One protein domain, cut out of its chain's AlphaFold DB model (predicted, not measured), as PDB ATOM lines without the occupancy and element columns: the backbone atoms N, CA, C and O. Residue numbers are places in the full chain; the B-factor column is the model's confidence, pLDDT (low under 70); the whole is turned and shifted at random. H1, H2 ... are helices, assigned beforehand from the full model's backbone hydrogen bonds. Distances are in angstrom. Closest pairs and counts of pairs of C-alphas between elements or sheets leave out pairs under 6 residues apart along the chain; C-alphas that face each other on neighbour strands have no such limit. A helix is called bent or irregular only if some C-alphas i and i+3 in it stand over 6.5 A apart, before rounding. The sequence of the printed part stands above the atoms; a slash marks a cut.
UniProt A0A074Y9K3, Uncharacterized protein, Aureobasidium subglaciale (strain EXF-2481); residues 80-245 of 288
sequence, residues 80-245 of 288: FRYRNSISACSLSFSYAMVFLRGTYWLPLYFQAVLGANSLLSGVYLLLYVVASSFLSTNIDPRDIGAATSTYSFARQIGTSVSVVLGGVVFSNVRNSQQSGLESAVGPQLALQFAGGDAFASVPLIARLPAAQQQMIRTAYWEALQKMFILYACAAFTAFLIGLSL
ATOM      1  N   PHE A  80      45.738 -18.640  42.099       67.75
ATOM      2  CA  PHE A  80      46.232 -17.452  42.807       67.75
ATOM      3  C   PHE A  80      47.664 -17.589  43.337       67.75
ATOM      4  O   PHE A  80      48.264 -16.599  43.743       67.75
ATOM      5  N   ARG A  81      48.278 -18.777  43.280       67.12
ATOM      6  CA  ARG A  81      49.695 -18.946  43.643       67.12
ATOM      7  C   ARG A  81      50.638 -18.187  42.700       67.12
ATOM      8  O   ARG A  81      51.759 -17.861  43.086       67.12
ATOM      9  N   TYR A  82      50.199 -17.893  41.475       70.81
ATOM     10  CA  TYR A  82      50.983 -17.142  40.498       70.81
ATOM     11  C   TYR A  82      50.634 -15.649  40.529       70.81
ATOM     12  O   TYR A  82      49.490 -15.257  40.297       70.81
ATOM     13  N   ARG A  83      51.651 -14.792  40.706       70.88
ATOM     14  CA  ARG A  83      51.512 -13.319  40.734       70.88
ATOM     15  C   ARG A  83      50.806 -12.747  39.497       70.88
ATOM     16  O   ARG A  83      50.025 -11.803  39.614       70.88
ATOM     17  N   ASN A  84      51.051 -13.337  38.327       72.94
ATOM     18  CA  ASN A  84      50.407 -12.933  37.078       72.94
ATOM     19  C   ASN A  84      48.899 -13.199  37.092       72.94
ATOM     20  O   ASN A  84      48.144 -12.401  36.550       72.94
ATOM     21  N   SER A  85      48.451 -14.275  37.742       72.12
ATOM     22  CA  SER A  85      47.031 -14.607  37.786       72.12
ATOM     23  C   SER A  85      46.256 -13.736  38.775       72.12
ATOM     24  O   SER A  85      45.167 -13.274  38.439       72.12
ATOM     25  N   ILE A  86      46.850 -13.406  39.931       75.19
ATOM     26  CA  ILE A  86      46.289 -12.387  40.837       75.19
ATOM     27  C   ILE A  86      46.161 -11.052  40.093       75.19
ATOM     28  O   ILE A  86      45.085 -10.467  40.066       75.19
ATOM     29  N   SER A  87      47.235 -10.607  39.431       79.00
ATOM     30  CA  SER A  87      47.244  -9.330  38.703       79.00
ATOM     31  C   SER A  87      46.201  -9.306  37.579       79.00
ATOM     32  O   SER A  87      45.518  -8.303  37.398       79.00
ATOM     33  N   ALA A  88      46.018 -10.419  36.863       76.69
ATOM     34  CA  ALA A  88      45.003 -10.542  35.821       76.69
ATOM     35  C   ALA A  88      43.569 -10.548  36.388       76.69
ATOM     36  O   ALA A  88      42.690  -9.901  35.820       76.69
ATOM     37  N   CYS A  89      43.324 -11.208  37.526       77.62
ATOM     38  CA  CYS A  89      42.022 -11.171  38.203       77.62
ATOM     39  C   CYS A  89      41.698  -9.764  38.718       77.62
ATOM     40  O   CYS A  89      40.589  -9.274  38.508       77.62
ATOM     41  N   SER A  90      42.670  -9.086  39.332       82.56
ATOM     42  CA  SER A  90      42.517  -7.705  39.793       82.56
ATOM     43  C   SER A  90      42.288  -6.740  38.629       82.56
ATOM     44  O   SER A  90      41.417  -5.879  38.719       82.56
ATOM     45  N   LEU A  91      42.992  -6.914  37.507       83.56
ATOM     46  CA  LEU A  91      42.756  -6.121  36.302       83.56
ATOM     47  C   LEU A  91      41.349  -6.359  35.734       83.56
ATOM     48  O   LEU A  91      40.682  -5.404  35.348       83.56
ATOM     49  N   SER A  92      40.875  -7.611  35.723       81.81
ATOM     50  CA  SER A  92      39.518  -7.958  35.281       81.81
ATOM     51  C   SER A  92      38.443  -7.320  36.168       81.81
ATOM     52  O   SER A  92      37.483  -6.735  35.661       81.81
ATOM     53  N   PHE A  93      38.646  -7.352  37.487       84.81
ATOM     54  CA  PHE A  93      37.793  -6.686  38.468       84.81
ATOM     55  C   PHE A  93      37.742  -5.167  38.234       84.81
ATOM     56  O   PHE A  93      36.659  -4.592  38.114       84.81
ATOM     57  N   SER A  94      38.899  -4.510  38.105       86.19
ATOM     58  CA  SER A  94      38.954  -3.061  37.889       86.19
ATOM     59  C   SER A  94      38.405  -2.651  36.518       86.19
ATOM     60  O   SER A  94      37.721  -1.633  36.413       86.19
ATOM     61  N   TYR A  95      38.632  -3.452  35.473       85.88
ATOM     62  CA  TYR A  95      38.014  -3.248  34.162       85.88
ATOM     63  C   TYR A  95      36.486  -3.302  34.254       85.88
ATOM     64  O   TYR A  95      35.815  -2.402  33.748       85.88
ATOM     65  N   ALA A  96      35.934  -4.308  34.946       85.12
ATOM     66  CA  ALA A  96      34.493  -4.432  35.162       85.12
ATOM     67  C   ALA A  96      33.918  -3.191  35.856       85.12
ATOM     68  O   ALA A  96      32.866  -2.686  35.459       85.12
ATOM     69  N   MET A  97      34.648  -2.656  36.844       85.00
ATOM     70  CA  MET A  97      34.235  -1.435  37.526       85.00
ATOM     71  C   MET A  97      34.161  -0.230  36.589       85.00
ATOM     72  O   MET A  97      33.157   0.484  36.593       85.00
ATOM     73  N   VAL A  98      35.201  -0.011  35.781       87.06
ATOM     74  CA  VAL A  98      35.293   1.128  34.850       87.06
ATOM     75  C   VAL A  98      34.312   0.987  33.687       87.06
ATOM     76  O   VAL A  98      33.806   1.994  33.194       87.06
ATOM     77  N   PHE A  99      34.006  -0.235  33.256       85.62
ATOM     78  CA  PHE A  99      33.084  -0.488  32.152       85.62
ATOM     79  C   PHE A  99      31.669   0.048  32.436       85.62
ATOM     80  O   PHE A  99      31.069   0.692  31.572       85.62
ATOM     81  N   LEU A 100      31.185  -0.129  33.670       85.44
ATOM     82  CA  LEU A 100      29.882   0.363  34.146       85.44
ATOM     83  C   LEU A 100      29.720   1.882  34.070       85.44
ATOM     84  O   LEU A 100      28.628   2.378  33.802       85.44
ATOM     85  N   ARG A 101      30.812   2.633  34.238       85.81
ATOM     86  CA  ARG A 101      30.835   4.088  34.026       85.81
ATOM     87  C   ARG A 101      30.290   4.469  32.650       85.81
ATOM     88  O   ARG A 101      29.514   5.412  32.538       85.81
ATOM     89  N   GLY A 102      30.716   3.755  31.610       82.56
ATOM     90  CA  GLY A 102      30.334   4.054  30.232       82.56
ATOM     91  C   GLY A 102      28.970   3.495  29.837       82.56
ATOM     92  O   GLY A 102      28.288   4.108  29.025       82.56
ATOM     93  N   THR A 103      28.548   2.368  30.414       84.56
ATOM     94  CA  THR A 103      27.264   1.739  30.057       84.56
ATOM     95  C   THR A 103      26.079   2.243  30.859       84.56
ATOM     96  O   THR A 103      24.993   2.376  30.306       84.56
ATOM     97  N   TYR A 104      26.271   2.528  32.143       85.44
ATOM     98  CA  TYR A 104      25.191   2.924  33.038       85.44
ATOM     99  C   TYR A 104      25.184   4.439  33.251       85.44
ATOM    100  O   TYR A 104      24.194   5.107  32.992       85.44
ATOM    101  N   TRP A 105      26.306   5.039  33.628       86.69
ATOM    102  CA  TRP A 105      26.300   6.446  34.040       86.69
ATOM    103  C   TRP A 105      26.380   7.458  32.892       86.69
ATOM    104  O   TRP A 105      25.900   8.585  33.013       86.69
ATOM    105  N   LEU A 106      26.964   7.068  31.760       87.62
ATOM    106  CA  LEU A 106      27.082   7.943  30.596       87.62
ATOM    107  C   LEU A 106      25.719   8.241  29.933       87.62
ATOM    108  O   LEU A 106      25.449   9.414  29.663       87.62
ATOM    109  N   PRO A 107      24.806   7.263  29.739       87.81
ATOM    110  CA  PRO A 107      23.437   7.567  29.323       87.81
ATOM    111  C   PRO A 107      22.701   8.475  30.307       87.81
ATOM    112  O   PRO A 107      22.000   9.386  29.870       87.81
ATOM    113  N   LEU A 108      22.897   8.278  31.618       87.88
ATOM    114  CA  LEU A 108      22.292   9.139  32.635       87.88
ATOM    115  C   LEU A 108      22.754  10.591  32.474       87.88
ATOM    116  O   LEU A 108      21.932  11.500  32.528       87.88
ATOM    117  N   TYR A 109      24.039  10.819  32.202       87.88
ATOM    118  CA  TYR A 109      24.567  12.153  31.908       87.88
ATOM    119  C   TYR A 109      23.893  12.789  30.681       87.88
ATOM    120  O   TYR A 109      23.457  13.943  30.736       87.88
ATOM    121  N   PHE A 110      23.749  12.035  29.588       88.75
ATOM    122  CA  PHE A 110      23.102  12.539  28.375       88.75
ATOM    123  C   PHE A 110      21.625  12.879  28.595       88.75
ATOM    124  O   PHE A 110      21.154  13.897  28.093       88.75
ATOM    125  N   GLN A 111      20.901  12.066  29.362       87.81
ATOM    126  CA  GLN A 111      19.481  12.305  29.611       87.81
ATOM    127  C   GLN A 111      19.260  13.407  30.663       87.81
ATOM    128  O   GLN A 111      18.463  14.316  30.442       87.81
ATOM    129  N   ALA A 112      19.981  13.369  31.787       85.25
ATOM    130  CA  ALA A 112      19.751  14.265  32.920       85.25
ATOM    131  C   ALA A 112      20.362  15.659  32.724       85.25
ATOM    132  O   ALA A 112      19.710  16.656  33.033       85.25
ATOM    133  N   VAL A 113      21.592  15.744  32.202       84.44
ATOM    134  CA  VAL A 113      22.337  17.014  32.104       84.44
ATOM    135  C   VAL A 113      22.158  17.658  30.732       84.44
ATOM    136  O   VAL A 113      21.783  18.828  30.656       84.44
ATOM    137  N   LEU A 114      22.370  16.900  29.648       84.81
ATOM    138  CA  LEU A 114      22.214  17.426  28.282       84.81
ATOM    139  C   LEU A 114      20.748  17.508  27.830       84.81
ATOM    140  O   LEU A 114      20.454  18.171  26.840       84.81
ATOM    141  N   GLY A 115      19.825  16.847  28.538       82.00
ATOM    142  CA  GLY A 115      18.410  16.810  28.165       82.00
ATOM    143  C   GLY A 115      18.138  16.027  26.878       82.00
ATOM    144  O   GLY A 115      17.135  16.282  26.213       82.00
ATOM    145  N   ALA A 116      19.025  15.105  26.495       84.38
ATOM    146  CA  ALA A 116      18.818  14.255  25.331       84.38
ATOM    147  C   ALA A 116      17.697  13.239  25.597       84.38
ATOM    148  O   ALA A 116      17.589  12.668  26.682       84.38
ATOM    149  N   ASN A 117      16.890  12.954  24.575       83.81
ATOM    150  CA  ASN A 117      15.876  11.905  24.656       83.81
ATOM    151  C   ASN A 117      16.523  10.528  24.881       83.81
ATOM    152  O   ASN A 117      17.633  10.267  24.400       83.81
ATOM    153  N   SER A 118      15.803   9.606  25.531       82.56
ATOM    154  CA  SER A 118      16.303   8.255  25.831       82.56
ATOM    155  C   SER A 118      16.808   7.521  24.580       82.56
ATOM    156  O   SER A 118      17.848   6.866  24.637       82.56
ATOM    157  N   LEU A 119      16.166   7.721  23.421       85.88
ATOM    158  CA  LEU A 119      16.607   7.144  22.146       85.88
ATOM    159  C   LEU A 119      17.991   7.654  21.708       85.88
ATOM    160  O   LEU A 119      18.855   6.853  21.365       85.88
ATOM    161  N   LEU A 120      18.234   8.969  21.763       86.75
ATOM    162  CA  LEU A 120      19.526   9.554  21.373       86.75
ATOM    163  C   LEU A 120      20.649   9.126  22.317       86.75
ATOM    164  O   LEU A 120      21.745   8.805  21.861       86.75
ATOM    165  N   SER A 121      20.366   9.044  23.619       86.38
ATOM    166  CA  SER A 121      21.338   8.514  24.581       86.38
ATOM    167  C   SER A 121      21.719   7.056  24.279       86.38
ATOM    168  O   SER A 121      22.883   6.687  24.418       86.38
ATOM    169  N   GLY A 122      20.765   6.256  23.782       83.88
ATOM    170  CA  GLY A 122      21.011   4.897  23.307       83.88
ATOM    171  C   GLY A 122      21.894   4.865  22.058       83.88
ATOM    172  O   GLY A 122      22.821   4.066  21.993       83.88
ATOM    173  N   VAL A 123      21.681   5.775  21.102       88.69
ATOM    174  CA  VAL A 123      22.540   5.893  19.907       88.69
ATOM    175  C   VAL A 123      23.985   6.234  20.290       88.69
ATOM    176  O   VAL A 123      24.913   5.616  19.769       88.69
ATOM    177  N   TYR A 124      24.202   7.146  21.241       87.00
ATOM    178  CA  TYR A 124      25.552   7.442  21.737       87.00
ATOM    179  C   TYR A 124      26.193   6.247  22.453       87.00
ATOM    180  O   TYR A 124      27.400   6.023  22.328       87.00
ATOM    181  N   LEU A 125      25.389   5.441  23.151       87.50
ATOM    182  CA  LEU A 125      25.853   4.208  23.776       87.50
ATOM    183  C   LEU A 125      26.303   3.167  22.738       87.50
ATOM    184  O   LEU A 125      27.282   2.462  22.979       87.50
ATOM    185  N   LEU A 126      25.640   3.076  21.579       87.12
ATOM    186  CA  LEU A 126      26.020   2.114  20.535       87.12
ATOM    187  C   LEU A 126      27.471   2.305  20.091       87.12
ATOM    188  O   LEU A 126      28.212   1.328  20.011       87.12
ATOM    189  N   LEU A 127      27.901   3.551  19.874       85.12
ATOM    190  CA  LEU A 127      29.285   3.843  19.497       85.12
ATOM    191  C   LEU A 127      30.275   3.367  20.571       85.12
ATOM    192  O   LEU A 127      31.307   2.776  20.249       85.12
ATOM    193  N   TYR A 128      29.934   3.568  21.847       85.56
ATOM    194  CA  TYR A 128      30.735   3.096  22.976       85.56
ATOM    195  C   TYR A 128      30.823   1.560  23.026       85.56
ATOM    196  O   TYR A 128      31.916   1.001  23.151       85.56
ATOM    197  N   VAL A 129      29.692   0.862  22.879       86.19
ATOM    198  CA  VAL A 129      29.636  -0.609  22.927       86.19
ATOM    199  C   VAL A 129      30.405  -1.222  21.762       86.19
ATOM    200  O   VAL A 129      31.203  -2.140  21.974       86.19
ATOM    201  N   VAL A 130      30.232  -0.687  20.554       86.12
ATOM    202  CA  VAL A 130      30.954  -1.136  19.357       86.12
ATOM    203  C   VAL A 130      32.462  -0.973  19.555       86.12
ATOM    204  O   VAL A 130      33.198  -1.947  19.394       86.12
ATOM    205  N   ALA A 131      32.924   0.200  20.002       84.12
ATOM    206  CA  ALA A 131      34.342   0.444  20.266       84.12
ATOM    207  C   ALA A 131      34.923  -0.528  21.311       84.12
ATOM    208  O   ALA A 131      36.010  -1.071  21.117       84.12
ATOM    209  N   SER A 132      34.183  -0.800  22.392       79.69
ATOM    210  CA  SER A 132      34.624  -1.750  23.424       79.69
ATOM    211  C   SER A 132      34.668  -3.202  22.930       79.69
ATOM    212  O   SER A 132      35.560  -3.959  23.312       79.69
ATOM    213  N   SER A 133      33.759  -3.581  22.027       79.50
ATOM    214  CA  SER A 133      33.674  -4.944  21.486       79.50
ATOM    215  C   SER A 133      34.882  -5.273  20.608       79.50
ATOM    216  O   SER A 133      35.453  -6.358  20.729       79.50
ATOM    217  N   PHE A 134      35.343  -4.313  19.802       76.12
ATOM    218  CA  PHE A 134      36.566  -4.457  19.005       76.12
ATOM    219  C   PHE A 134      37.826  -4.659  19.852       76.12
ATOM    220  O   PHE A 134      38.778  -5.276  19.386       76.12
ATOM    221  N   LEU A 135      37.848  -4.170  21.093       68.94
ATOM    222  CA  LEU A 135      38.990  -4.359  21.987       68.94
ATOM    223  C   LEU A 135      39.028  -5.781  22.581       68.94
ATOM    224  O   LEU A 135      40.095  -6.292  22.909       68.94
ATOM    225  N   SER A 136      37.867  -6.435  22.695       65.69
ATOM    226  CA  SER A 136      37.718  -7.757  23.324       65.69
ATOM    227  C   SER A 136      37.969  -8.972  22.415       65.69
ATOM    228  O   SER A 136      37.956 -10.100  22.901       65.69
ATOM    229  N   THR A 137      38.241  -8.782  21.121       56.19
ATOM    230  CA  THR A 137      38.366  -9.869  20.123       56.19
ATOM    231  C   THR A 137      39.696 -10.639  20.129       56.19
ATOM    232  O   THR A 137      39.861 -11.551  19.326       56.19
ATOM    233  N   ASN A 138      40.637 -10.346  21.033       51.84
ATOM    234  CA  ASN A 138      41.981 -10.949  21.041       51.84
ATOM    235  C   ASN A 138      42.214 -11.971  22.173       51.84
ATOM    236  O   ASN A 138      43.273 -11.973  22.799       51.84
ATOM    237  N   ILE A 139      41.238 -12.834  22.473       57.34
ATOM    238  CA  ILE A 139      41.387 -13.885  23.495       57.34
ATOM    239  C   ILE A 139      41.357 -15.255  22.808       57.34
ATOM    240  O   ILE A 139      40.342 -15.638  22.229       57.34
ATOM    241  N   ASP A 140      42.478 -15.982  22.855       47.28
ATOM    242  CA  ASP A 140      42.622 -17.309  22.244       47.28
ATOM    243  C   ASP A 140      41.749 -18.354  22.983       47.28
ATOM    244  O   ASP A 140      41.849 -18.468  24.210       47.28
ATOM    245  N   PRO A 141      40.897 -19.134  22.280       49.91
ATOM    246  CA  PRO A 141      39.998 -20.133  22.865       49.91
ATOM    247  C   PRO A 141      40.640 -21.267  23.680       49.91
ATOM    248  O   PRO A 141      39.918 -22.028  24.333       49.91
ATOM    249  N   ARG A 142      41.965 -21.441  23.613       47.91
ATOM    250  CA  ARG A 142      42.626 -22.706  23.979       47.91
ATOM    251  C   ARG A 142      42.880 -22.941  25.479       47.91
ATOM    252  O   ARG A 142      43.028 -24.098  25.849       47.91
ATOM    253  N   ASP A 143      42.775 -21.929  26.347       51.16
ATOM    254  CA  ASP A 143      42.994 -22.063  27.812       51.16
ATOM    255  C   ASP A 143      41.745 -21.756  28.678       51.16
ATOM    256  O   ASP A 143      41.813 -21.493  29.883       51.16
ATOM    257  N   ILE A 144      40.557 -21.784  28.068       56.53
ATOM    258  CA  ILE A 144      39.372 -21.053  28.548       56.53
ATOM    259  C   ILE A 144      38.531 -21.772  29.624       56.53
ATOM    260  O   ILE A 144      37.644 -21.154  30.195       56.53
ATOM    261  N   GLY A 145      38.789 -23.029  29.986       59.12
ATOM    262  CA  GLY A 145      37.877 -23.779  30.871       59.12
ATOM    263  C   GLY A 145      37.735 -23.214  32.297       59.12
ATOM    264  O   GLY A 145      36.669 -22.746  32.685       59.12
ATOM    265  N   ALA A 146      38.814 -23.267  33.085       56.59
ATOM    266  CA  ALA A 146      38.805 -22.889  34.509       56.59
ATOM    267  C   ALA A 146      39.365 -21.479  34.778       56.59
ATOM    268  O   ALA A 146      39.001 -20.816  35.752       56.59
ATOM    269  N   ALA A 147      40.250 -20.994  33.904       60.59
ATOM    270  CA  ALA A 147      40.759 -19.634  33.998       60.59
ATOM    271  C   ALA A 147      39.646 -18.629  33.665       60.59
ATOM    272  O   ALA A 147      39.435 -17.681  34.413       60.59
ATOM    273  N   THR A 148      38.857 -18.871  32.610       68.06
ATOM    274  CA  THR A 148      37.755 -17.971  32.227       68.06
ATOM    275  C   THR A 148      36.624 -17.963  33.233       68.06
ATOM    276  O   THR A 148      36.039 -16.903  33.432       68.06
ATOM    277  N   SER A 149      36.310 -19.084  33.890       69.50
ATOM    278  CA  SER A 149      35.307 -19.084  34.962       69.50
ATOM    279  C   SER A 149      35.771 -18.217  36.133       69.50
ATOM    280  O   SER A 149      35.015 -17.362  36.588       69.50
ATOM    281  N   THR A 150      37.040 -18.340  36.533       70.31
ATOM    282  CA  THR A 150      37.648 -17.517  37.591       70.31
ATOM    283  C   THR A 150      37.692 -16.034  37.203       70.31
ATOM    284  O   THR A 150      37.275 -15.177  37.982       70.31
ATOM    285  N   TYR A 151      38.113 -15.713  35.974       73.25
ATOM    286  CA  TYR A 151      38.103 -14.337  35.463       73.25
ATOM    287  C   TYR A 151      36.687 -13.774  35.354       73.25
ATOM    288  O   TYR A 151      36.457 -12.623  35.710       73.25
ATOM    289  N   SER A 152      35.725 -14.577  34.898       75.19
ATOM    290  CA  SER A 152      34.324 -14.166  34.795       75.19
ATOM    291  C   SER A 152      33.735 -13.908  36.171       75.19
ATOM    292  O   SER A 152      33.040 -12.915  36.347       75.19
ATOM    293  N   PHE A 153      34.048 -14.746  37.157       77.31
ATOM    294  CA  PHE A 153      33.617 -14.552  38.534       77.31
ATOM    295  C   PHE A 153      34.202 -13.264  39.136       77.31
ATOM    296  O   PHE A 153      33.446 -12.425  39.628       77.31
ATOM    297  N   ALA A 154      35.515 -13.041  39.006       79.06
ATOM    298  CA  ALA A 154      36.168 -11.802  39.442       79.06
ATOM    299  C   ALA A 154      35.567 -10.563  38.756       79.06
ATOM    300  O   ALA A 154      35.312  -9.544  39.403       79.06
ATOM    301  N   ARG A 155      35.274 -10.676  37.454       81.19
ATOM    302  CA  ARG A 155      34.575  -9.646  36.684       81.19
ATOM    303  C   ARG A 155      33.193  -9.371  37.271       81.19
ATOM    304  O   ARG A 155      32.896  -8.215  37.531       81.19
ATOM    305  N   GLN A 156      32.381 -10.399  37.530       83.19
ATOM    306  CA  GLN A 156      31.026 -10.240  38.072       83.19
ATOM    307  C   GLN A 156      31.016  -9.554  39.441       83.19
ATOM    308  O   GLN A 156      30.202  -8.655  39.642       83.19
ATOM    309  N   ILE A 157      31.940  -9.906  40.343       84.00
ATOM    310  CA  ILE A 157      32.082  -9.197  41.624       84.00
ATOM    311  C   ILE A 157      32.415  -7.720  41.369       84.00
ATOM    312  O   ILE A 157      31.787  -6.845  41.959       84.00
ATOM    313  N   GLY A 158      33.350  -7.425  40.459       84.88
ATOM    314  CA  GLY A 158      33.692  -6.047  40.086       84.88
ATOM    315  C   GLY A 158      32.499  -5.260  39.546       84.88
ATOM    316  O   GLY A 158      32.290  -4.111  39.940       84.88
ATOM    317  N   THR A 159      31.674  -5.889  38.705       86.44
ATOM    318  CA  THR A 159      30.440  -5.298  38.174       86.44
ATOM    319  C   THR A 159      29.467  -4.968  39.308       86.44
ATOM    320  O   THR A 159      29.017  -3.831  39.431       86.44
ATOM    321  N   SER A 160      29.186  -5.933  40.183       86.75
ATOM    322  CA  SER A 160      28.263  -5.741  41.302       86.75
ATOM    323  C   SER A 160      28.734  -4.651  42.266       86.75
ATOM    324  O   SER A 160      27.964  -3.752  42.600       86.75
ATOM    325  N   VAL A 161      30.008  -4.672  42.665       87.50
ATOM    326  CA  VAL A 161      30.568  -3.658  43.572       87.50
ATOM    327  C   VAL A 161      30.547  -2.270  42.921       87.50
ATOM    328  O   VAL A 161      30.272  -1.285  43.600       87.50
ATOM    329  N   SER A 162      30.790  -2.166  41.613       87.94
ATOM    330  CA  SER A 162      30.753  -0.883  40.901       87.94
ATOM    331  C   SER A 162      29.363  -0.260  40.826       87.94
ATOM    332  O   SER A 162      29.260   0.956  41.000       87.94
ATOM    333  N   VAL A 163      28.308  -1.059  40.619       86.19
ATOM    334  CA  VAL A 163      26.921  -0.562  40.652       86.19
ATOM    335  C   VAL A 163      26.623   0.049  42.016       86.19
ATOM    336  O   VAL A 163      26.171   1.192  42.090       86.19
ATOM    337  N   VAL A 164      26.947  -0.670  43.093       86.00
ATOM    338  CA  VAL A 164      26.623  -0.205  44.444       86.00
ATOM    339  C   VAL A 164      27.485   0.986  44.849       86.00
ATOM    340  O   VAL A 164      26.948   1.978  45.321       86.00
ATOM    341  N   LEU A 165      28.798   0.971  44.595       87.62
ATOM    342  CA  LEU A 165      29.654   2.132  44.872       87.62
ATOM    343  C   LEU A 165      29.210   3.377  44.096       87.62
ATOM    344  O   LEU A 165      29.168   4.466  44.668       87.62
ATOM    345  N   GLY A 166      28.863   3.223  42.816       85.69
ATOM    346  CA  GLY A 166      28.344   4.320  42.002       85.69
ATOM    347  C   GLY A 166      27.039   4.873  42.567       85.69
ATOM    348  O   GLY A 166      26.931   6.079  42.784       85.69
ATOM    349  N   GLY A 167      26.082   3.991  42.876       84.25
ATOM    350  CA  GLY A 167      24.782   4.362  43.438       84.25
ATOM    351  C   GLY A 167      24.893   5.030  44.807       84.25
ATOM    352  O   GLY A 167      24.230   6.036  45.058       84.25
ATOM    353  N   VAL A 168      25.788   4.537  45.663       85.56
ATOM    354  CA  VAL A 168      26.039   5.076  47.004       85.56
ATOM    355  C   VAL A 168      26.707   6.442  46.939       85.56
ATOM    356  O   VAL A 168      26.270   7.360  47.627       85.56
ATOM    357  N   VAL A 169      27.733   6.626  46.103       88.00
ATOM    358  CA  VAL A 169      28.355   7.949  45.928       88.00
ATOM    359  C   VAL A 169      27.355   8.940  45.343       88.00
ATOM    360  O   VAL A 169      27.226  10.048  45.861       88.00
ATOM    361  N   PHE A 170      26.607   8.534  44.317       86.69
ATOM    362  CA  PHE A 170      25.592   9.377  43.694       86.69
ATOM    363  C   PHE A 170      24.495   9.792  44.688       86.69
ATOM    364  O   PHE A 170      24.121  10.963  44.759       86.69
ATOM    365  N   SER A 171      24.010   8.848  45.494       83.75
ATOM    366  CA  SER A 171      22.976   9.104  46.500       83.75
ATOM    367  C   SER A 171      23.504   9.929  47.670       83.75
ATOM    368  O   SER A 171      22.849  10.881  48.070       83.75
ATOM    369  N   ASN A 172      24.723   9.669  48.151       84.75
ATOM    370  CA  ASN A 172      25.336  10.466  49.216       84.75
ATOM    371  C   ASN A 172      25.541  11.929  48.799       84.75
ATOM    372  O   ASN A 172      25.269  12.833  49.591       84.75
ATOM    373  N   VAL A 173      25.992  12.181  47.564       85.94
ATOM    374  CA  VAL A 173      26.161  13.555  47.065       85.94
ATOM    375  C   VAL A 173      24.806  14.252  46.939       85.94
ATOM    376  O   VAL A 173      24.661  15.370  47.427       85.94
ATOM    377  N   ARG A 174      23.783  13.589  46.387       80.38
ATOM    378  CA  ARG A 174      22.432  14.174  46.325       80.38
ATOM    379  C   ARG A 174      21.821  14.424  47.702       80.38
ATOM    380  O   ARG A 174      21.275  15.501  47.914       80.38
ATOM    381  N   ASN A 175      21.968  13.493  48.644       80.31
ATOM    382  CA  ASN A 175      21.487  13.656  50.018       80.31
ATOM    383  C   ASN A 175      22.127  14.883  50.682       80.31
ATOM    384  O   ASN A 175      21.449  15.629  51.384       80.31
ATOM    385  N   SER A 176      23.406  15.157  50.399       82.19
ATOM    386  CA  SER A 176      24.074  16.366  50.900       82.19
ATOM    387  C   SER A 176      23.523  17.670  50.303       82.19
ATOM    388  O   SER A 176      23.564  18.713  50.951       82.19
ATOM    389  N   GLN A 177      22.969  17.616  49.090       82.81
ATOM    390  CA  GLN A 177      22.389  18.762  48.382       82.81
ATOM    391  C   GLN A 177      20.883  18.919  48.630       82.81
ATOM    392  O   GLN A 177      20.292  19.930  48.237       82.81
ATOM    393  N   GLN A 178      20.248  17.941  49.279       79.50
ATOM    394  CA  GLN A 178      18.798  17.861  49.404       79.50
ATOM    395  C   GLN A 178      18.199  19.076  50.122       79.50
ATOM    396  O   GLN A 178      17.203  19.617  49.655       79.50
ATOM    397  N   SER A 179      18.840  19.588  51.175       79.88
ATOM    398  CA  SER A 179      18.358  20.778  51.895       79.88
ATOM    399  C   SER A 179      18.301  22.034  51.007       79.88
ATOM    400  O   SER A 179      17.399  22.866  51.138       79.88
ATOM    401  N   GLY A 180      19.245  22.164  50.065       78.75
ATOM    402  CA  GLY A 180      19.254  23.247  49.079       78.75
ATOM    403  C   GLY A 180      18.156  23.085  48.025       78.75
ATOM    404  O   GLY A 180      17.496  24.057  47.662       78.75
ATOM    405  N   LEU A 181      17.908  21.847  47.587       80.44
ATOM    406  CA  LEU A 181      16.825  21.507  46.661       80.44
ATOM    407  C   LEU A 181      15.445  21.726  47.297       80.44
ATOM    408  O   LEU A 181      14.579  22.331  46.672       80.44
ATOM    409  N   GLU A 182      15.238  21.321  48.549       83.50
ATOM    410  CA  GLU A 182      13.973  21.514  49.274       83.50
ATOM    411  C   GLU A 182      13.565  22.989  49.341       83.50
ATOM    412  O   GLU A 182      12.402  23.319  49.108       83.50
ATOM    413  N   SER A 183      14.535  23.880  49.560       81.00
ATOM    414  CA  SER A 183      14.313  25.332  49.595       81.00
ATOM    415  C   SER A 183      13.942  25.921  48.225       81.00
ATOM    416  O   SER A 183      13.311  26.972  48.149       81.00
ATOM    417  N   ALA A 184      14.331  25.253  47.137       78.38
ATOM    418  CA  ALA A 184      14.207  25.737  45.765       78.38
ATOM    419  C   ALA A 184      12.995  25.178  45.000       78.38
ATOM    420  O   ALA A 184      12.369  25.886  44.206       78.38
ATOM    421  N   VAL A 185      12.689  23.893  45.193       79.00
ATOM    422  CA  VAL A 185      11.634  23.164  44.464       79.00
ATOM    423  C   VAL A 185      10.491  22.690  45.364       79.00
ATOM    424  O   VAL A 185       9.463  22.236  44.860       79.00
ATOM    425  N   GLY A 186      10.636  22.828  46.682       81.94
ATOM    426  CA  GLY A 186       9.684  22.347  47.677       81.94
ATOM    427  C   GLY A 186       9.912  20.877  48.070       81.94
ATOM    428  O   GLY A 186      10.463  20.092  47.292       81.94
ATOM    429  N   PRO A 187       9.461  20.469  49.270       80.88
ATOM    430  CA  PRO A 187       9.796  19.169  49.859       80.88
ATOM    431  C   PRO A 187       9.242  17.975  49.070       80.88
ATOM    432  O   PRO A 187       9.922  16.966  48.918       80.88
ATOM    433  N   GLN A 188       8.037  18.083  48.502       79.31
ATOM    434  CA  GLN A 188       7.430  16.981  47.742       79.31
ATOM    435  C   GLN A 188       8.178  16.677  46.443       79.31
ATOM    436  O   GLN A 188       8.346  15.513  46.086       79.31
ATOM    437  N   LEU A 189       8.632  17.715  45.737       77.56
ATOM    438  CA  LEU A 189       9.360  17.548  44.488       77.56
ATOM    439  C   LEU A 189      10.809  17.128  44.760       77.56
ATOM    440  O   LEU A 189      11.308  16.230  44.093       77.56
ATOM    441  N   ALA A 190      11.448  17.691  45.791       78.25
ATOM    442  CA  ALA A 190      12.782  17.276  46.226       78.25
ATOM    443  C   ALA A 190      12.844  15.776  46.571       78.25
ATOM    444  O   ALA A 190      13.779  15.101  46.148       78.25
ATOM    445  N   LEU A 191      11.817  15.226  47.234       77.81
ATOM    446  CA  LEU A 191      11.736  13.792  47.546       77.81
ATOM    447  C   LEU A 191      11.683  12.898  46.296       77.81
ATOM    448  O   LEU A 191      12.295  11.831  46.285       77.81
ATOM    449  N   GLN A 192      11.023  13.339  45.218       78.19
ATOM    450  CA  GLN A 192      10.995  12.592  43.948       78.19
ATOM    451  C   GLN A 192      12.381  12.497  43.296       78.19
ATOM    452  O   GLN A 192      12.652  11.552  42.558       78.19
ATOM    453  N   PHE A 193      13.263  13.453  43.593       75.69
ATOM    454  CA  PHE A 193      14.653  13.476  43.141       75.69
ATOM    455  C   PHE A 193      15.650  12.990  44.200       75.69
ATOM    456  O   PHE A 193      16.842  12.947  43.903       75.69
ATOM    457  N   ALA A 194      15.199  12.615  45.401       68.00
ATOM    458  CA  ALA A 194      16.040  12.096  46.485       68.00
ATOM    459  C   ALA A 194      16.188  10.562  46.445       68.00
ATOM    460  O   ALA A 194      17.206  10.028  46.875       68.00
ATOM    461  N   GLY A 195      15.208   9.842  45.880       62.84
ATOM    462  CA  GLY A 195      15.205   8.373  45.822       62.84
ATOM    463  C   GLY A 195      16.397   7.761  45.065       62.84
ATOM    464  O   GLY A 195      17.011   8.411  44.219       62.84
ATOM    465  N   GLY A 196      16.729   6.497  45.353       62.75
ATOM    466  CA  GLY A 196      17.892   5.787  44.788       62.75
ATOM    467  C   GLY A 196      17.877   5.582  43.264       62.75
ATOM    468  O   GLY A 196      18.932   5.367  42.671       62.75
ATOM    469  N   ASP A 197      16.718   5.710  42.608       71.44
ATOM    470  CA  ASP A 197      16.585   5.537  41.157       71.44
ATOM    471  C   ASP A 197      16.728   6.868  40.401       71.44
ATOM    472  O   ASP A 197      15.770   7.609  40.157       71.44
ATOM    473  N   ALA A 198      17.968   7.171  40.014       73.88
ATOM    474  CA  ALA A 198      18.295   8.368  39.250       73.88
ATOM    475  C   ALA A 198      17.571   8.412  37.895       73.88
ATOM    476  O   ALA A 198      17.120   9.475  37.472       73.88
ATOM    477  N   PHE A 199      17.413   7.265  37.227       77.75
ATOM    478  CA  PHE A 199      16.838   7.182  35.886       77.75
ATOM    479  C   PHE A 199      15.344   7.476  35.870       77.75
ATOM    480  O   PHE A 199      14.872   8.178  34.972       77.75
ATOM    481  N   ALA A 200      14.610   6.991  36.872       80.31
ATOM    482  CA  ALA A 200      13.169   7.206  36.973       80.31
ATOM    483  C   ALA A 200      12.792   8.695  37.077       80.31
ATOM    484  O   ALA A 200      11.739   9.108  36.589       80.31
ATOM    485  N   SER A 201      13.660   9.517  37.674       80.31
ATOM    486  CA  SER A 201      13.383  10.943  37.877       80.31
ATOM    487  C   SER A 201      13.816  11.840  36.706       80.31
ATOM    488  O   SER A 201      13.333  12.966  36.593       80.31
ATOM    489  N   VAL A 202      14.638  11.357  35.764       85.56
ATOM    490  CA  VAL A 202      15.112  12.175  34.627       85.56
ATOM    491  C   VAL A 202      13.985  12.729  33.743       85.56
ATOM    492  O   VAL A 202      14.008  13.928  33.447       85.56
ATOM    493  N   PRO A 203      12.958  11.953  33.343       83.81
ATOM    494  CA  PRO A 203      11.861  12.486  32.531       83.81
ATOM    495  C   PRO A 203      11.066  13.600  33.230       83.81
ATOM    496  O   PRO A 203      10.434  14.420  32.560       83.81
ATOM    497  N   LEU A 204      11.097  13.654  34.566       82.69
ATOM    498  CA  LEU A 204      10.430  14.697  35.349       82.69
ATOM    499  C   LEU A 204      11.147  16.044  35.213       82.69
ATOM    500  O   LEU A 204      10.483  17.076  35.214       82.69
ATOM    501  N   ILE A 205      12.467  16.047  34.992       83.38
ATOM    502  CA  ILE A 205      13.283  17.262  34.813       83.38
ATOM    503  C   ILE A 205      12.781  18.101  33.629       83.38
ATOM    504  O   ILE A 205      12.833  19.329  33.662       83.38
ATOM    505  N   ALA A 206      12.280  17.455  32.573       81.75
ATOM    506  CA  ALA A 206      11.752  18.137  31.391       81.75
ATOM    507  C   ALA A 206      10.397  18.825  31.635       81.75
ATOM    508  O   ALA A 206      10.013  19.697  30.861       81.75
ATOM    509  N   ARG A 207       9.673  18.444  32.695       84.50
ATOM    510  CA  ARG A 207       8.347  18.987  33.033       84.50
ATOM    511  C   ARG A 207       8.412  20.198  33.967       84.50
ATOM    512  O   ARG A 207       7.374  20.775  34.275       84.50
ATOM    513  N   LEU A 208       9.605  20.561  34.438       83.81
ATOM    514  CA  LEU A 208       9.801  21.624  35.421       83.81
ATOM    515  C   LEU A 208      10.031  22.998  34.772       83.81
ATOM    516  O   LEU A 208      10.569  23.076  33.667       83.81
ATOM    517  N   PRO A 209       9.692  24.097  35.474       87.00
ATOM    518  CA  PRO A 209      10.070  25.450  35.075       87.00
ATOM    519  C   PRO A 209      11.588  25.596  34.890       87.00
ATOM    520  O   PRO A 209      12.373  25.030  35.653       87.00
ATOM    521  N   ALA A 210      12.014  26.424  33.930       84.69
ATOM    522  CA  ALA A 210      13.422  26.559  33.533       84.69
ATOM    523  C   ALA A 210      14.386  26.876  34.698       84.69
ATOM    524  O   ALA A 210      15.499  26.351  34.738       84.69
ATOM    525  N   ALA A 211      13.950  27.676  35.680       82.56
ATOM    526  CA  ALA A 211      14.747  28.004  36.866       82.56
ATOM    527  C   ALA A 211      15.001  26.781  37.771       82.56
ATOM    528  O   ALA A 211      16.107  26.584  38.272       82.56
ATOM    529  N   GLN A 212      13.995  25.918  37.944       83.25
ATOM    530  CA  GLN A 212      14.107  24.684  38.733       83.25
ATOM    531  C   GLN A 212      14.906  23.615  37.982       83.25
ATOM    532  O   GLN A 212      15.694  22.875  38.576       83.25
ATOM    533  N   GLN A 213      14.755  23.578  36.658       84.06
ATOM    534  CA  GLN A 213      15.480  22.666  35.786       84.06
ATOM    535  C   GLN A 213      17.000  22.858  35.885       84.06
ATOM    536  O   GLN A 213      17.737  21.875  35.949       84.06
ATOM    537  N   GLN A 214      17.472  24.108  35.928       83.88
ATOM    538  CA  GLN A 214      18.899  24.408  36.072       83.88
ATOM    539  C   GLN A 214      19.458  23.915  37.410       83.88
ATOM    540  O   GLN A 214      20.498  23.264  37.418       83.88
ATOM    541  N   MET A 215      18.748  24.135  38.521       82.88
ATOM    542  CA  MET A 215      19.200  23.674  39.840       82.88
ATOM    543  C   MET A 215      19.329  22.150  39.916       82.88
ATOM    544  O   MET A 215      20.348  21.643  40.385       82.88
ATOM    545  N   ILE A 216      18.349  21.413  39.390       84.38
ATOM    546  CA  ILE A 216      18.407  19.945  39.373       84.38
ATOM    547  C   ILE A 216      19.521  19.455  38.442       84.38
ATOM    548  O   ILE A 216      20.276  18.561  38.814       84.38
ATOM    549  N   ARG A 217      19.693  20.060  37.262       87.25
ATOM    550  CA  ARG A 217      20.793  19.706  36.346       87.25
ATOM    551  C   ARG A 217      22.167  19.911  36.978       87.25
ATOM    552  O   ARG A 217      23.034  19.060  36.796       87.25
ATOM    553  N   THR A 218      22.357  20.988  37.738       86.69
ATOM    554  CA  THR A 218      23.612  21.245  38.460       86.69
ATOM    555  C   THR A 218      23.848  20.220  39.570       86.69
ATOM    556  O   THR A 218      24.962  19.714  39.689       86.69
ATOM    557  N   ALA A 219      22.806  19.840  40.317       85.81
ATOM    558  CA  ALA A 219      22.891  18.772  41.316       85.81
ATOM    559  C   ALA A 219      23.299  17.425  40.684       85.81
ATOM    560  O   ALA A 219      24.237  16.764  41.136       85.81
ATOM    561  N   TYR A 220      22.657  17.056  39.568       86.81
ATOM    562  CA  TYR A 220      23.006  15.869  38.781       86.81
ATOM    563  C   TYR A 220      24.440  15.916  38.254       86.81
ATOM    564  O   TYR A 220      25.154  14.917  38.333       86.81
ATOM    565  N   TRP A 221      24.869  17.063  37.729       88.50
ATOM    566  CA  TRP A 221      26.233  17.266  37.251       88.50
ATOM    567  C   TRP A 221      27.263  17.047  38.360       88.50
ATOM    568  O   TRP A 221      28.226  16.308  38.155       88.50
ATOM    569  N   GLU A 222      27.054  17.628  39.540       89.19
ATOM    570  CA  GLU A 222      27.992  17.498  40.654       89.19
ATOM    571  C   GLU A 222      28.070  16.049  41.166       89.19
ATOM    572  O   GLU A 222      29.169  15.514  41.353       89.19
ATOM    573  N   ALA A 223      26.925  15.374  41.310       87.88
ATOM    574  CA  ALA A 223      26.878  13.968  41.710       87.88
ATOM    575  C   ALA A 223      27.577  13.054  40.687       87.88
ATOM    576  O   ALA A 223      28.411  12.218  41.057       87.88
ATOM    577  N   LEU A 224      27.309  13.259  39.394       89.25
ATOM    578  CA  LEU A 224      27.976  12.537  38.310       89.25
ATOM    579  C   LEU A 224      29.483  12.812  38.290       89.25
ATOM    580  O   LEU A 224      30.267  11.880  38.115       89.25
ATOM    581  N   GLN A 225      29.913  14.054  38.514       91.06
ATOM    582  CA  GLN A 225      31.328  14.424  38.526       91.06
ATOM    583  C   GLN A 225      32.098  13.687  39.630       91.06
ATOM    584  O   GLN A 225      33.150  13.106  39.353       91.06
ATOM    585  N   LYS A 226      31.585  13.660  40.869       89.44
ATOM    586  CA  LYS A 226      32.233  12.943  41.989       89.44
ATOM    587  C   LYS A 226      32.367  11.449  41.707       89.44
ATOM    588  O   LYS A 226      33.403  10.845  41.982       89.44
ATOM    589  N   MET A 227      31.346  10.867  41.100       88.38
ATOM    590  CA  MET A 227      31.348   9.465  40.719       88.38
ATOM    591  C   MET A 227      32.293   9.179  39.534       88.38
ATOM    592  O   MET A 227      33.010   8.178  39.544       88.38
ATOM    593  N   PHE A 228      32.386  10.067  38.540       90.12
ATOM    594  CA  PHE A 228      33.381   9.940  37.471       90.12
ATOM    595  C   PHE A 228      34.816  10.009  38.006       90.12
ATOM    596  O   PHE A 228      35.668   9.266  37.515       90.12
ATOM    597  N   ILE A 229      35.077  10.825  39.033       90.56
ATOM    598  CA  ILE A 229      36.376  10.871  39.721       90.56
ATOM    599  C   ILE A 229      36.680   9.528  40.398       90.56
ATOM    600  O   ILE A 229      37.776   9.002  40.215       90.56
ATOM    601  N   LEU A 230      35.715   8.925  41.105       90.25
ATOM    602  CA  LEU A 230      35.883   7.594  41.708       90.25
ATOM    603  C   LEU A 230      36.308   6.553  40.661       90.25
ATOM    604  O   LEU A 230      37.279   5.818  40.861       90.25
ATOM    605  N   TYR A 231      35.612   6.502  39.524       89.44
ATOM    606  CA  TYR A 231      35.951   5.557  38.461       89.44
ATOM    607  C   TYR A 231      37.268   5.893  37.755       89.44
ATOM    608  O   TYR A 231      37.947   4.980  37.290       89.44
ATOM    609  N   ALA A 232      37.666   7.166  37.688       90.25
ATOM    610  CA  ALA A 232      38.986   7.554  37.196       90.25
ATOM    611  C   ALA A 232      40.098   7.046  38.131       90.25
ATOM    612  O   ALA A 232      41.092   6.500  37.652       90.25
ATOM    613  N   CYS A 233      39.903   7.125  39.451       91.69
ATOM    614  CA  CYS A 233      40.811   6.514  40.423       91.69
ATOM    615  C   CYS A 233      40.873   4.987  40.255       91.69
ATOM    616  O   CYS A 233      41.964   4.423  40.253       91.69
ATOM    617  N   ALA A 234      39.731   4.324  40.041       88.25
ATOM    618  CA  ALA A 234      39.689   2.885  39.764       88.25
ATOM    619  C   ALA A 234      40.377   2.509  38.435       88.25
ATOM    620  O   ALA A 234      41.023   1.467  38.338       88.25
ATOM    621  N   ALA A 235      40.287   3.359  37.409       88.81
ATOM    622  CA  ALA A 235      41.006   3.171  36.151       88.81
ATOM    623  C   ALA A 235      42.521   3.351  36.332       88.81
ATOM    624  O   ALA A 235      43.308   2.601  35.758       88.81
ATOM    625  N   PHE A 236      42.937   4.307  37.163       90.56
ATOM    626  CA  PHE A 236      44.345   4.515  37.487       90.56
ATOM    627  C   PHE A 236      44.929   3.330  38.265       90.56
ATOM    628  O   PHE A 236      46.020   2.860  37.944       90.56
ATOM    629  N   THR A 237      44.195   2.774  39.232       88.12
ATOM    630  CA  THR A 237      44.634   1.549  39.919       88.12
ATOM    631  C   THR A 237      44.673   0.357  38.969       88.12
ATOM    632  O   THR A 237      45.647  -0.394  39.004       88.12
ATOM    633  N   ALA A 238      43.700   0.220  38.059       86.31
ATOM    634  CA  ALA A 238      43.733  -0.788  36.995       86.31
ATOM    635  C   ALA A 238      45.001  -0.666  36.140       86.31
ATOM    636  O   ALA A 238      45.670  -1.660  35.869       86.31
ATOM    637  N   PHE A 239      45.359   0.561  35.756       88.12
ATOM    638  CA  PHE A 239      46.566   0.849  34.991       88.12
ATOM    639  C   PHE A 239      47.835   0.444  35.756       88.12
ATOM    640  O   PHE A 239      48.675  -0.266  35.205       88.12
ATOM    641  N   LEU A 240      47.947   0.798  37.042       87.88
ATOM    642  CA  LEU A 240      49.079   0.398  37.892       87.88
ATOM    643  C   LEU A 240      49.184  -1.126  38.069       87.88
ATOM    644  O   LEU A 240      50.283  -1.685  38.039       87.88
ATOM    645  N   ILE A 241      48.051  -1.815  38.219       85.38
ATOM    646  CA  ILE A 241      47.998  -3.284  38.267       85.38
ATOM    647  C   ILE A 241      48.427  -3.867  36.914       85.38
ATOM    648  O   ILE A 241      49.181  -4.841  36.875       85.38
ATOM    649  N   GLY A 242      48.025  -3.234  35.811       82.19
ATOM    650  CA  GLY A 242      48.448  -3.579  34.457       82.19
ATOM    651  C   GLY A 242      49.967  -3.528  34.277       82.19
ATOM    652  O   GLY A 242      50.532  -4.437  33.675       82.19
ATOM    653  N   LEU A 243      50.653  -2.551  34.880       83.88
ATOM    654  CA  LEU A 243      52.124  -2.479  34.865       83.88
ATOM    655  C   LEU A 243      52.795  -3.646  35.608       83.88
ATOM    656  O   LEU A 243      53.948  -3.979  35.333       83.88
ATOM    657  N   SER A 244      52.087  -4.290  36.539       80.69
ATOM    658  CA  SER A 244      52.595  -5.452  37.279       80.69
ATOM    659  C   SER A 244      52.476  -6.768  36.503       80.69
ATOM    660  O   SER A 244      53.042  -7.777  36.939       80.69
ATOM    661  N   LEU A 245      51.780  -6.784  35.358       73.69
ATOM    662  CA  LEU A 245      51.702  -7.955  34.486       73.69
ATOM    663  C   LEU A 245      53.033  -8.152  33.755       73.69
ATOM    664  O   LEU A 245      53.325  -7.517  32.744       73.69
TER     665      LEU A 245
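Overview. This is residues 80 to 245 of the 288 residues of an uncharacterized protein of Aureobasidium subglaciale (strain EXF-2481) (UniProt A0A074Y9K3). Three long helices, H1, H3 and H6, make an elongated bundle, and a shorter helix, H2, folds back along part of H1, away from H3 and H6. The short helices H4 and H5 lie near the end of the bundle where H3 ends and H6 begins, and the free link between H2 and H3 lies toward the opposite end. The printed part has 166 residues with six named helices, H1 to H6 in order along the chain, and no named strand; the class is all helix. It is loose, with a radius of gyration of the C-alphas of 19.0 A, and spans 59 by 30 by 23 A.

Along the chain. H1, residues 83 to 112, begins at C-alpha 83 (51.512, -13.319, 40.734) and is 42.8 A long; it is neither bent nor irregular, but only just: C-alphas 103 and 106 are 6.2 A apart. H2, residues 118 to 135, measures 26.2 A. H3, residues 146 to 185, is the longest helix, 54.4 A from C-alpha 146 (38.805, -22.889, 34.509); it is irregular, with C-alphas 176 and 179 7.3 A apart and a kink of 58 degrees near residue 179. H4 is residues 187 to 192. H5, residues 198 to 205, is irregular, with C-alphas 200 and 203 7.0 A apart. H6, residues 210 to 243, is 48.4 A long and ends at C-alpha 243 (52.124, -2.479, 34.865).

Arrangement. H1 is the hub, touching H2, H3, H5 and H6. H1 and H2 form a helical hairpin at a shallow tilt of 21 degrees; residues 102 to 111 of H1 touch H2, and the closest C-alphas, Pro 107 and Ser 121, are 5.3 A apart. With residues 88 to 100, H1 touches H3 at a tilt of 37 degrees, only just steep, the same way; the C-alphas of Phe 93 and Gly 158 come closest, 4.5 A. H6 touches H1 at a shallow tilt of 14 degrees, opposite ways, closest at the C-alphas of Ser 94 and Ala 238, 5.4 A. H6 also touches H3, at 29 degrees, closest at the C-alphas of Phe 170 and Ala 223, 5.2 A. H3 and H4 form a helical hairpin, closest at the C-alphas of Glu 182 and Ala 190, 5.4 A. H5 touches H1, with the C-alphas of Ala 112 and Val 202 5.4 A apart. H2 is apart from H3 and H6. O i to N i+4 pairs are within hydrogen-bond range in 20 of 26 in H1, 11 of 14 in H2, 34 of 36 in H3, 1 of 2 in H4, 0 of 4 in H5 and 29 of 30 in H6; H5 has 4 of 5 O i to N i+3 pairs within range.

Size, cuts and confidence. The C-alphas of Arg 142 and Ser 183, the two farthest apart, are 61.4 A apart. The printed part has no cut and no long link. Residues 133 to 146, of which 133 to 135 belong to H2, stand free. Mean pLDDT of the printed part is 80.7; residues 80 to 81, 135 to 149 and 194 to 196 are under 70.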